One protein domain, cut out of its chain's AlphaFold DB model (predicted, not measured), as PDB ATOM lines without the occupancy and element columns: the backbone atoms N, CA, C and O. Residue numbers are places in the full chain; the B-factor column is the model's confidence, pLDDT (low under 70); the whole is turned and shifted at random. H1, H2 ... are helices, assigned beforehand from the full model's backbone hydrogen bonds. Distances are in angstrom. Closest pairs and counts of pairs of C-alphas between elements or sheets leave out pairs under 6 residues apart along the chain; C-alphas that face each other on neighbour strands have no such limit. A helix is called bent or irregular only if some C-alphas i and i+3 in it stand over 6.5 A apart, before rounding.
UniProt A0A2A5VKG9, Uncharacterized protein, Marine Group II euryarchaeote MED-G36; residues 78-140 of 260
ATOM      1  N   SER A  78     -27.248  63.185 -19.944       79.12
ATOM      2  CA  SER A  78     -28.667  63.563 -19.940       79.12
ATOM      3  C   SER A  78     -29.577  62.351 -19.757       79.12
ATOM      4  O   SER A  78     -30.548  62.419 -19.009       79.12
ATOM      5  N   VAL A  79     -29.239  61.215 -20.379       80.12
ATOM      6  CA  VAL A  79     -29.980  59.952 -20.203       80.12
ATOM      7  C   VAL A  79     -29.802  59.405 -18.784       80.12
ATOM      8  O   VAL A  79     -30.752  58.903 -18.183       80.12
ATOM      9  N   TRP A  80     -28.597  59.535 -18.223       75.00
ATOM     10  CA  TRP A  80     -28.303  59.131 -16.852       75.00
ATOM     11  C   TRP A  80     -29.013  60.025 -15.830       75.00
ATOM     12  O   TRP A  80     -29.668  59.508 -14.932       75.00
ATOM     13  N   ASN A  81     -28.991  61.347 -16.010       78.88
ATOM     14  CA  ASN A  81     -29.713  62.283 -15.146       78.88
ATOM     15  C   ASN A  81     -31.232  62.059 -15.200       78.88
ATOM     16  O   ASN A  81     -31.867  62.023 -14.154       78.88
ATOM     17  N   GLN A  82     -31.803  61.791 -16.383       77.44
ATOM     18  CA  GLN A  82     -33.221  61.432 -16.531       77.44
ATOM     19  C   GLN A  82     -33.573  60.148 -15.757       77.44
ATOM     20  O   GLN A  82     -34.645  60.043 -15.159       77.44
ATOM     21  N   LYS A  83     -32.664  59.162 -15.760       73.81
ATOM     22  CA  LYS A  83     -32.801  57.924 -14.985       73.81
ATOM     23  C   LYS A  83     -32.725  58.211 -13.484       73.81
ATOM     24  O   LYS A  83     -33.546  57.680 -12.747       73.81
ATOM     25  N   VAL A  84     -31.795  59.056 -13.045       73.19
ATOM     26  CA  VAL A  84     -31.609  59.424 -11.632       73.19
ATOM     27  C   VAL A  84     -32.788  60.236 -11.089       73.19
ATOM     28  O   VAL A  84     -33.252  59.949  -9.991       73.19
ATOM     29  N   GLU A  85     -33.356  61.161 -11.864       69.00
ATOM     30  CA  GLU A  85     -34.579  61.883 -11.477       69.00
ATOM     31  C   GLU A  85     -35.768  60.931 -11.269       69.00
ATOM     32  O   GLU A  85     -36.544  61.105 -10.331       69.00
ATOM     33  N   SER A  86     -35.883  59.872 -12.081       64.75
ATOM     34  CA  SER A  86     -36.905  58.827 -11.891       64.75
ATOM     35  C   SER A  86     -36.613  57.869 -10.725       64.75
ATOM     36  O   SER A  86     -37.514  57.195 -10.230       64.75
ATOM     37  N   ASP A  87     -35.358  57.809 -10.281       64.56
ATOM     38  CA  ASP A  87     -34.859  56.906  -9.242       64.56
ATOM     39  C   ASP A  87     -34.957  57.512  -7.831       64.56
ATOM     40  O   ASP A  87     -34.796  56.800  -6.845       64.56
ATOM     41  N   SER A  88     -35.320  58.795  -7.714       60.59
ATOM     42  CA  SER A  88     -35.619  59.461  -6.435       60.59
ATOM     43  C   SER A  88     -36.769  58.786  -5.663       60.59
ATOM     44  O   SER A  88     -36.828  58.850  -4.438       60.59
ATOM     45  N   LEU A  89     -37.652  58.047  -6.348       59.78
ATOM     46  CA  LEU A  89     -38.683  57.209  -5.717       59.78
ATOM     47  C   LEU A  89     -38.135  55.898  -5.114       59.78
ATOM     48  O   LEU A  89     -38.818  55.248  -4.325       59.78
ATOM     49  N   ASN A  90     -36.906  55.511  -5.460       64.06
ATOM     50  CA  ASN A  90     -36.194  54.330  -4.963       64.06
ATOM     51  C   ASN A  90     -35.211  54.657  -3.827       64.06
ATOM     52  O   ASN A  90     -34.570  53.745  -3.299       64.06
ATOM     53  N   GLU A  91     -35.092  55.927  -3.428       65.50
ATOM     54  CA  GLU A  91     -34.165  56.382  -2.385       65.50
ATOM     55  C   GLU A  91     -34.375  55.605  -1.077       65.50
ATOM     56  O   GLU A  91     -33.425  55.090  -0.496       65.50
ATOM     57  N   GLY A  92     -35.636  55.374  -0.689       67.19
ATOM     58  CA  GLY A  92     -35.977  54.604   0.509       67.19
ATOM     59  C   GLY A  92     -35.612  53.116   0.435       67.19
ATOM     60  O   GLY A  92     -35.439  52.489   1.473       67.19
ATOM     61  N   ASN A  93     -35.473  52.539  -0.762       70.38
ATOM     62  CA  ASN A  93     -34.985  51.170  -0.959       70.38
ATOM     63  C   ASN A  93     -33.446  51.136  -0.962       70.38
ATOM     64  O   ASN A  93     -32.818  50.258  -0.372       70.38
ATOM     65  N   ARG A  94     -32.820  52.141  -1.576       76.56
ATOM     66  CA  ARG A  94     -31.367  52.304  -1.641       76.56
ATOM     67  C   ARG A  94     -30.752  52.579  -0.268       76.56
ATOM     68  O   ARG A  94     -29.753  51.957   0.080       76.56
ATOM     69  N   GLU A  95     -31.367  53.444   0.527       74.00
ATOM     70  CA  GLU A  95     -30.930  53.768   1.886       74.00
ATOM     71  C   GLU A  95     -31.039  52.552   2.822       74.00
ATOM     72  O   GLU A  95     -30.135  52.298   3.620       74.00
ATOM     73  N   ARG A  96     -32.062  51.705   2.634       74.25
ATOM     74  CA  ARG A  96     -32.170  50.396   3.307       74.25
ATOM     75  C   ARG A  96     -31.065  49.434   2.883       74.25
ATOM     76  O   ARG A  96     -30.435  48.820   3.742       74.25
ATOM     77  N   MET A  97     -30.802  49.314   1.578       70.75
ATOM     78  CA  MET A  97     -29.729  48.448   1.078       70.75
ATOM     79  C   MET A  97     -28.359  48.902   1.583       70.75
ATOM     80  O   MET A  97     -27.583  48.069   2.048       70.75
ATOM     81  N   TYR A  98     -28.067  50.203   1.574       80.56
ATOM     82  CA  TYR A  98     -26.802  50.722   2.095       80.56
ATOM     83  C   TYR A  98     -26.685  50.566   3.613       80.56
ATOM     84  O   TYR A  98     -25.635  50.138   4.085       80.56
ATOM     85  N   GLY A  99     -27.764  50.787   4.369       78.62
ATOM     86  CA  GLY A  99     -27.785  50.521   5.810       78.62
ATOM     87  C   GLY A  99     -27.606  49.040   6.168       78.62
ATOM     88  O   GLY A  99     -27.063  48.727   7.228       78.62
ATOM     89  N   HIS A 100     -28.032  48.121   5.293       75.50
ATOM     90  CA  HIS A 100     -27.802  46.682   5.447       75.50
ATOM     91  C   HIS A 100     -26.356  46.290   5.112       75.50
ATOM     92  O   HIS A 100     -25.745  45.505   5.837       75.50
ATOM     93  N   ILE A 101     -25.796  46.852   4.036       73.50
ATOM     94  CA  ILE A 101     -24.419  46.581   3.598       73.50
ATOM     95  C   ILE A 101     -23.408  47.099   4.624       73.50
ATOM     96  O   ILE A 101     -22.459  46.384   4.939       73.50
ATOM     97  N   ASP A 102     -23.625  48.287   5.189       76.94
ATOM     98  CA  ASP A 102     -22.727  48.873   6.190       76.94
ATOM     99  C   ASP A 102     -22.670  48.031   7.480       76.94
ATOM    100  O   ASP A 102     -21.595  47.783   8.024       76.94
ATOM    101  N   ARG A 103     -23.807  47.453   7.899       73.62
ATOM    102  CA  ARG A 103     -23.877  46.496   9.025       73.62
ATOM    103  C   ARG A 103     -23.155  45.181   8.748       73.62
ATOM    104  O   ARG A 103     -22.545  44.601   9.642       73.62
ATOM    105  N   ILE A 104     -23.217  44.688   7.512       67.44
ATOM    106  CA  ILE A 104     -22.468  43.489   7.116       67.44
ATOM    107  C   ILE A 104     -20.964  43.794   7.083       67.44
ATOM    108  O   ILE A 104     -20.165  42.960   7.505       67.44
ATOM    109  N   ALA A 105     -20.578  44.984   6.618       76.94
ATOM    110  CA  ALA A 105     -19.187  45.411   6.510       76.94
ATOM    111  C   ALA A 105     -18.530  45.672   7.875       76.94
ATOM    112  O   ALA A 105     -17.360  45.337   8.057       76.94
ATOM    113  N   SER A 106     -19.272  46.215   8.846       73.06
ATOM    114  CA  SER A 106     -18.788  46.422  10.217       73.06
ATOM    115  C   SER A 106     -18.719  45.131  11.045       73.06
ATOM    116  O   SER A 106     -18.130  45.123  12.125       73.06
ATOM    117  N   GLY A 107     -19.291  44.029  10.543       69.12
ATOM    118  CA  GLY A 107     -19.364  42.745  11.244       69.12
ATOM    119  C   GLY A 107     -20.393  42.716  12.378       69.12
ATOM    120  O   GLY A 107     -20.568  41.679  13.021       69.12
ATOM    121  N   GLU A 108     -21.112  43.816  12.603       73.62
ATOM    122  CA  GLU A 108     -22.191  43.913  13.575       73.62
ATOM    123  C   GLU A 108     -23.492  43.428  12.932       73.62
ATOM    124  O   GLU A 108     -24.355  44.185  12.483       73.62
ATOM    125  N   VAL A 109     -23.622  42.103  12.858       62.78
ATOM    126  CA  VAL A 109     -24.890  41.456  12.529       62.78
ATOM    127  C   VAL A 109     -25.828  41.743  13.698       62.78
ATOM    128  O   VAL A 109     -25.781  41.046  14.710       62.78
ATOM    129  N   GLY A 110     -26.630  42.805  13.582       66.00
ATOM    130  CA  GLY A 110     -27.624  43.190  14.583       66.00
ATOM    131  C   GLY A 110     -28.520  42.019  15.010       66.00
ATOM    132  O   GLY A 110     -28.507  40.930  14.424       66.00
ATOM    133  N   THR A 111     -29.330  42.226  16.052       67.31
ATOM    134  CA  THR A 111     -30.220  41.168  16.562       67.31
ATOM    135  C   THR A 111     -31.109  40.602  15.448       67.31
ATOM    136  O   THR A 111     -31.434  41.295  14.483       67.31
ATOM    137  N   LEU A 112     -31.547  39.344  15.578       58.22
ATOM    138  CA  LEU A 112     -32.498  38.739  14.631       58.22
ATOM    139  C   LEU A 112     -33.701  39.671  14.369       58.22
ATOM    140  O   LEU A 112     -34.157  39.761  13.236       58.22
ATOM    141  N   LEU A 113     -34.132  40.439  15.375       62.50
ATOM    142  CA  LEU A 113     -35.207  41.432  15.287       62.50
ATOM    143  C   LEU A 113     -34.925  42.576  14.289       62.50
ATOM    144  O   LEU A 113     -35.834  43.006  13.587       62.50
ATOM    145  N   ASP A 114     -33.677  43.038  14.199       67.19
ATOM    146  CA  ASP A 114     -33.230  44.108  13.292       67.19
ATOM    147  C   ASP A 114     -33.185  43.612  11.836       67.19
ATOM    148  O   ASP A 114     -33.618  44.298  10.913       67.19
ATOM    149  N   ARG A 115     -32.781  42.348  11.635       63.91
ATOM    150  CA  ARG A 115     -32.750  41.686  10.315       63.91
ATOM    151  C   ARG A 115     -34.143  41.363   9.777       63.91
ATOM    152  O   ARG A 115     -34.323  41.289   8.564       63.91
ATOM    153  N   PHE A 116     -35.117  41.153  10.662       57.91
ATOM    154  CA  PHE A 116     -36.508  40.932  10.275       57.91
ATOM    155  C   PHE A 116     -37.386  42.183  10.382       57.91
ATOM    156  O   PHE A 116     -38.574  42.089  10.085       57.91
ATOM    157  N   SER A 117     -36.839  43.350  10.735       66.44
ATOM    158  CA  SER A 117     -37.625  44.590  10.798       66.44
ATOM    159  C   SER A 117     -38.191  45.025   9.437       66.44
ATOM    160  O   SER A 117     -39.063  45.885   9.409       66.44
ATOM    161  N   ASP A 118     -37.700  44.458   8.333       61.53
ATOM    162  CA  ASP A 118     -38.191  44.709   6.968       61.53
ATOM    163  C   ASP A 118     -39.210  43.638   6.511       61.53
ATOM    164  O   ASP A 118     -39.811  43.748   5.445       61.53
ATOM    165  N   ARG A 119     -39.405  42.569   7.305       60.56
ATOM    166  CA  ARG A 119     -40.312  41.438   7.008       60.56
ATOM    167  C   ARG A 119     -41.458  41.284   8.003       60.56
ATOM    168  O   ARG A 119     -42.496  40.741   7.636       60.56
ATOM    169  N   PHE A 120     -41.265  41.718   9.240       53.06
ATOM    170  CA  PHE A 120     -42.347  41.960  10.187       53.06
ATOM    171  C   PHE A 120     -42.668  43.446  10.138       53.06
ATOM    172  O   PHE A 120     -41.762  44.237   9.884       53.06
ATOM    173  N   GLY A 121     -43.949  43.784  10.287       63.09
ATOM    174  CA  GLY A 121     -44.516  45.094   9.987       63.09
ATOM    175  C   GLY A 121     -43.730  46.281  10.543       63.09
ATOM    176  O   GLY A 121     -42.865  46.148  11.414       63.09
ATOM    177  N   SER A 122     -44.053  47.461  10.005       68.94
ATOM    178  CA  SER A 122     -43.489  48.742  10.432       68.94
ATOM    179  C   SER A 122     -43.460  48.855  11.960       68.94
ATOM    180  O   SER A 122     -44.188  48.168  12.666       68.94
ATOM    181  N   GLU A 123     -42.630  49.744  12.496       67.75
ATOM    182  CA  GLU A 123     -42.524  50.039  13.934       67.75
ATOM    183  C   GLU A 123     -43.864  50.104  14.701       67.75
ATOM    184  O   GLU A 123     -43.928  49.753  15.879       67.75
ATOM    185  N   LEU A 124     -44.944  50.435  13.996       63.22
ATOM    186  CA  LEU A 124     -46.331  50.384  14.437       63.22
ATOM    187  C   LEU A 124     -46.779  48.988  14.931       63.22
ATOM    188  O   LEU A 124     -47.397  48.898  15.984       63.22
ATOM    189  N   ASP A 125     -46.423  47.889  14.262       72.12
ATOM    190  CA  ASP A 125     -46.744  46.519  14.709       72.12
ATOM    191  C   ASP A 125     -46.017  46.164  16.014       72.12
ATOM    192  O   ASP A 125     -46.564  45.471  16.876       72.12
ATOM    193  N   ARG A 126     -44.796  46.684  16.213       73.31
ATOM    194  CA  ARG A 126     -44.069  46.525  17.483       73.31
ATOM    195  C   ARG A 126     -44.791  47.246  18.614       73.31
ATOM    196  O   ARG A 126     -44.964  46.672  19.689       73.31
ATOM    197  N   GLU A 127     -45.238  48.475  18.371       79.75
ATOM    198  CA  GLU A 127     -46.021  49.242  19.338       79.75
ATOM    199  C   GLU A 127     -47.377  48.576  19.617       79.75
ATOM    200  O   GLU A 127     -47.740  48.415  20.782       79.75
ATOM    201  N   ILE A 128     -48.071  48.071  18.589       78.88
ATOM    202  CA  ILE A 128     -49.319  47.307  18.735       78.88
ATOM    203  C   ILE A 128     -49.097  46.063  19.592       78.88
ATOM    204  O   ILE A 128     -49.897  45.802  20.487       78.88
ATOM    205  N   ILE A 129     -48.033  45.287  19.364       76.25
ATOM    206  CA  ILE A 129     -47.746  44.082  20.155       76.25
ATOM    207  C   ILE A 129     -47.495  44.447  21.620       76.25
ATOM    208  O   ILE A 129     -48.034  43.791  22.512       76.25
ATOM    209  N   VAL A 130     -46.717  45.498  21.893       85.38
ATOM    210  CA  VAL A 130     -46.447  45.957  23.265       85.38
ATOM    211  C   VAL A 130     -47.726  46.467  23.933       85.38
ATOM    212  O   VAL A 130     -48.008  46.092  25.074       85.38
ATOM    213  N   LEU A 131     -48.531  47.265  23.228       87.19
ATOM    214  CA  LEU A 131     -49.799  47.796  23.730       87.19
ATOM    215  C   LEU A 131     -50.824  46.686  23.968       87.19
ATOM    216  O   LEU A 131     -51.412  46.627  25.045       87.19
ATOM    217  N   ARG A 132     -50.992  45.755  23.025       84.00
ATOM    218  CA  ARG A 132     -51.893  44.601  23.148       84.00
ATOM    219  C   ARG A 132     -51.449  43.672  24.277       84.00
ATOM    220  O   ARG A 132     -52.286  43.221  25.055       84.00
ATOM    221  N   LYS A 133     -50.142  43.446  24.437       91.94
ATOM    222  CA  LYS A 133     -49.583  42.691  25.568       91.94
ATOM    223  C   LYS A 133     -49.855  43.391  26.902       91.94
ATOM    224  O   LYS A 133     -50.259  42.737  27.860       91.94
ATOM    225  N   LYS A 134     -49.691  44.716  26.966       93.19
ATOM    226  CA  LYS A 134     -49.999  45.522  28.158       93.19
ATOM    227  C   LYS A 134     -51.494  45.503  28.490       93.19
ATOM    228  O   LYS A 134     -51.846  45.368  29.656       93.19
ATOM    229  N   GLN A 135     -52.363  45.584  27.485       89.44
ATOM    230  CA  GLN A 135     -53.815  45.499  27.651       89.44
ATOM    231  C   GLN A 135     -54.241  44.119  28.170       89.44
ATOM    232  O   GLN A 135     -55.021  44.038  29.112       89.44
ATOM    233  N   GLN A 136     -53.692  43.035  27.614       85.81
ATOM    234  CA  GLN A 136     -53.961  41.679  28.100       85.81
ATOM    235  C   GLN A 136     -53.482  41.471  29.540       85.81
ATOM    236  O   GLN A 136     -54.177  40.818  30.315       85.81
ATOM    237  N   GLN A 137     -52.329  42.034  29.910       85.06
ATOM    238  CA  GLN A 137     -51.848  41.985  31.290       85.06
ATOM    239  C   GLN A 137     -52.783  42.758  32.227       85.06
ATOM    240  O   GLN A 137     -53.202  42.210  33.238       85.06
ATOM    241  N   ALA A 138     -53.201  43.968  31.843       85.31
ATOM    242  CA  ALA A 138     -54.146  44.759  32.627       85.31
ATOM    243  C   ALA A 138     -55.485  44.029  32.838       85.31
ATOM    244  O   ALA A 138     -56.017  44.054  33.940       85.31
ATOM    245  N   ILE A 139     -56.001  43.325  31.822       81.94
ATOM    246  CA  ILE A 139     -57.214  42.497  31.949       81.94
ATOM    247  C   ILE A 139     -57.001  41.337  32.932       81.94
ATOM    248  O   ILE A 139     -57.896  41.027  33.709       81.94
ATOM    249  N   ARG A 140     -55.822  40.705  32.921       80.06
ATOM    250  CA  ARG A 140     -55.487  39.613  33.852       80.06
ATOM    251  C   ARG A 140     -55.297  40.088  35.290       80.06
ATOM    252  O   ARG A 140     -55.608  39.338  36.211       80.06
TER     253      ARG A 140
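Overview. This is residues 78 to 140 of the 260 residues of an uncharacterized protein of Marine Group II euryarchaeote MED-G36 (UniProt A0A2A5VKG9). Two helical arms, H1a and H3, stick out at opposite ends of the printed part and point in much the same direction, joined by a U-shaped dip. One side of the U is H1b, the second arm of the bent helix H1, and the other side is the stretch that folds back through the short helix H2. The helices touch nowhere, and the middle is open. The printed part has 63 residues with three named helices, in the order H1, H2, H3, and no named strand; its class is all helix. It is extended, with a radius of gyration of the C-alphas of 18.3 A and spans of 65 by 29 by 12 A, the arms making the length.

Along the chain. H1, residues 78 to 105, was assigned as one helix by its hydrogen bonds, but it is bent: C-alphas 89 and 92 are 7.3 A apart. Its first arm, H1a, runs from residue 78, with its C-alpha at (-28.667, 63.563, -19.940), to residue 89 and is 18.5 A long; it is irregular, with C-alphas 86 and 89 at 6.6 A. Its second arm, H1b, covers residues 92 to 105, is 20.1 A long and ends at C-alpha 105, (-19.187, 45.411, 6.510). H2 follows with residues 112 to 115. H3, residues 123 to 140, is 26.0 A long and ends at C-alpha 140, (-55.487, 39.613, 33.852).

Arrangement. The lines of H1a and H1b are about perpendicular, at 87 degrees. H1a is apart from H2 and from H3. H1b is apart from H2, which follows it in the chain, and also from H3. H2 and H3 are apart too. Residues 78 to 95, which belong to H1, stand free, and so do residues 127 to 140 of H3. In H3 every O i to N i+4 pair is within hydrogen-bond range; in H1a 7 of 8 are and in H1b 8 of 10, while H2 is too short for such a pair.

Size, cuts and confidence. The C-alphas farthest apart are those of Ser 78 and Arg 140, at 64.7 A. The printed part has no cut. The links from H1 to H2, with 6 residues, and from H2 to H3, with 7, are short. The mean pLDDT of the printed part is 72.7, and 26 residues are under 70: residues 85 to 92, 104, 107 and 109 to 124. H2 has a mean of 63 and H3 of 81.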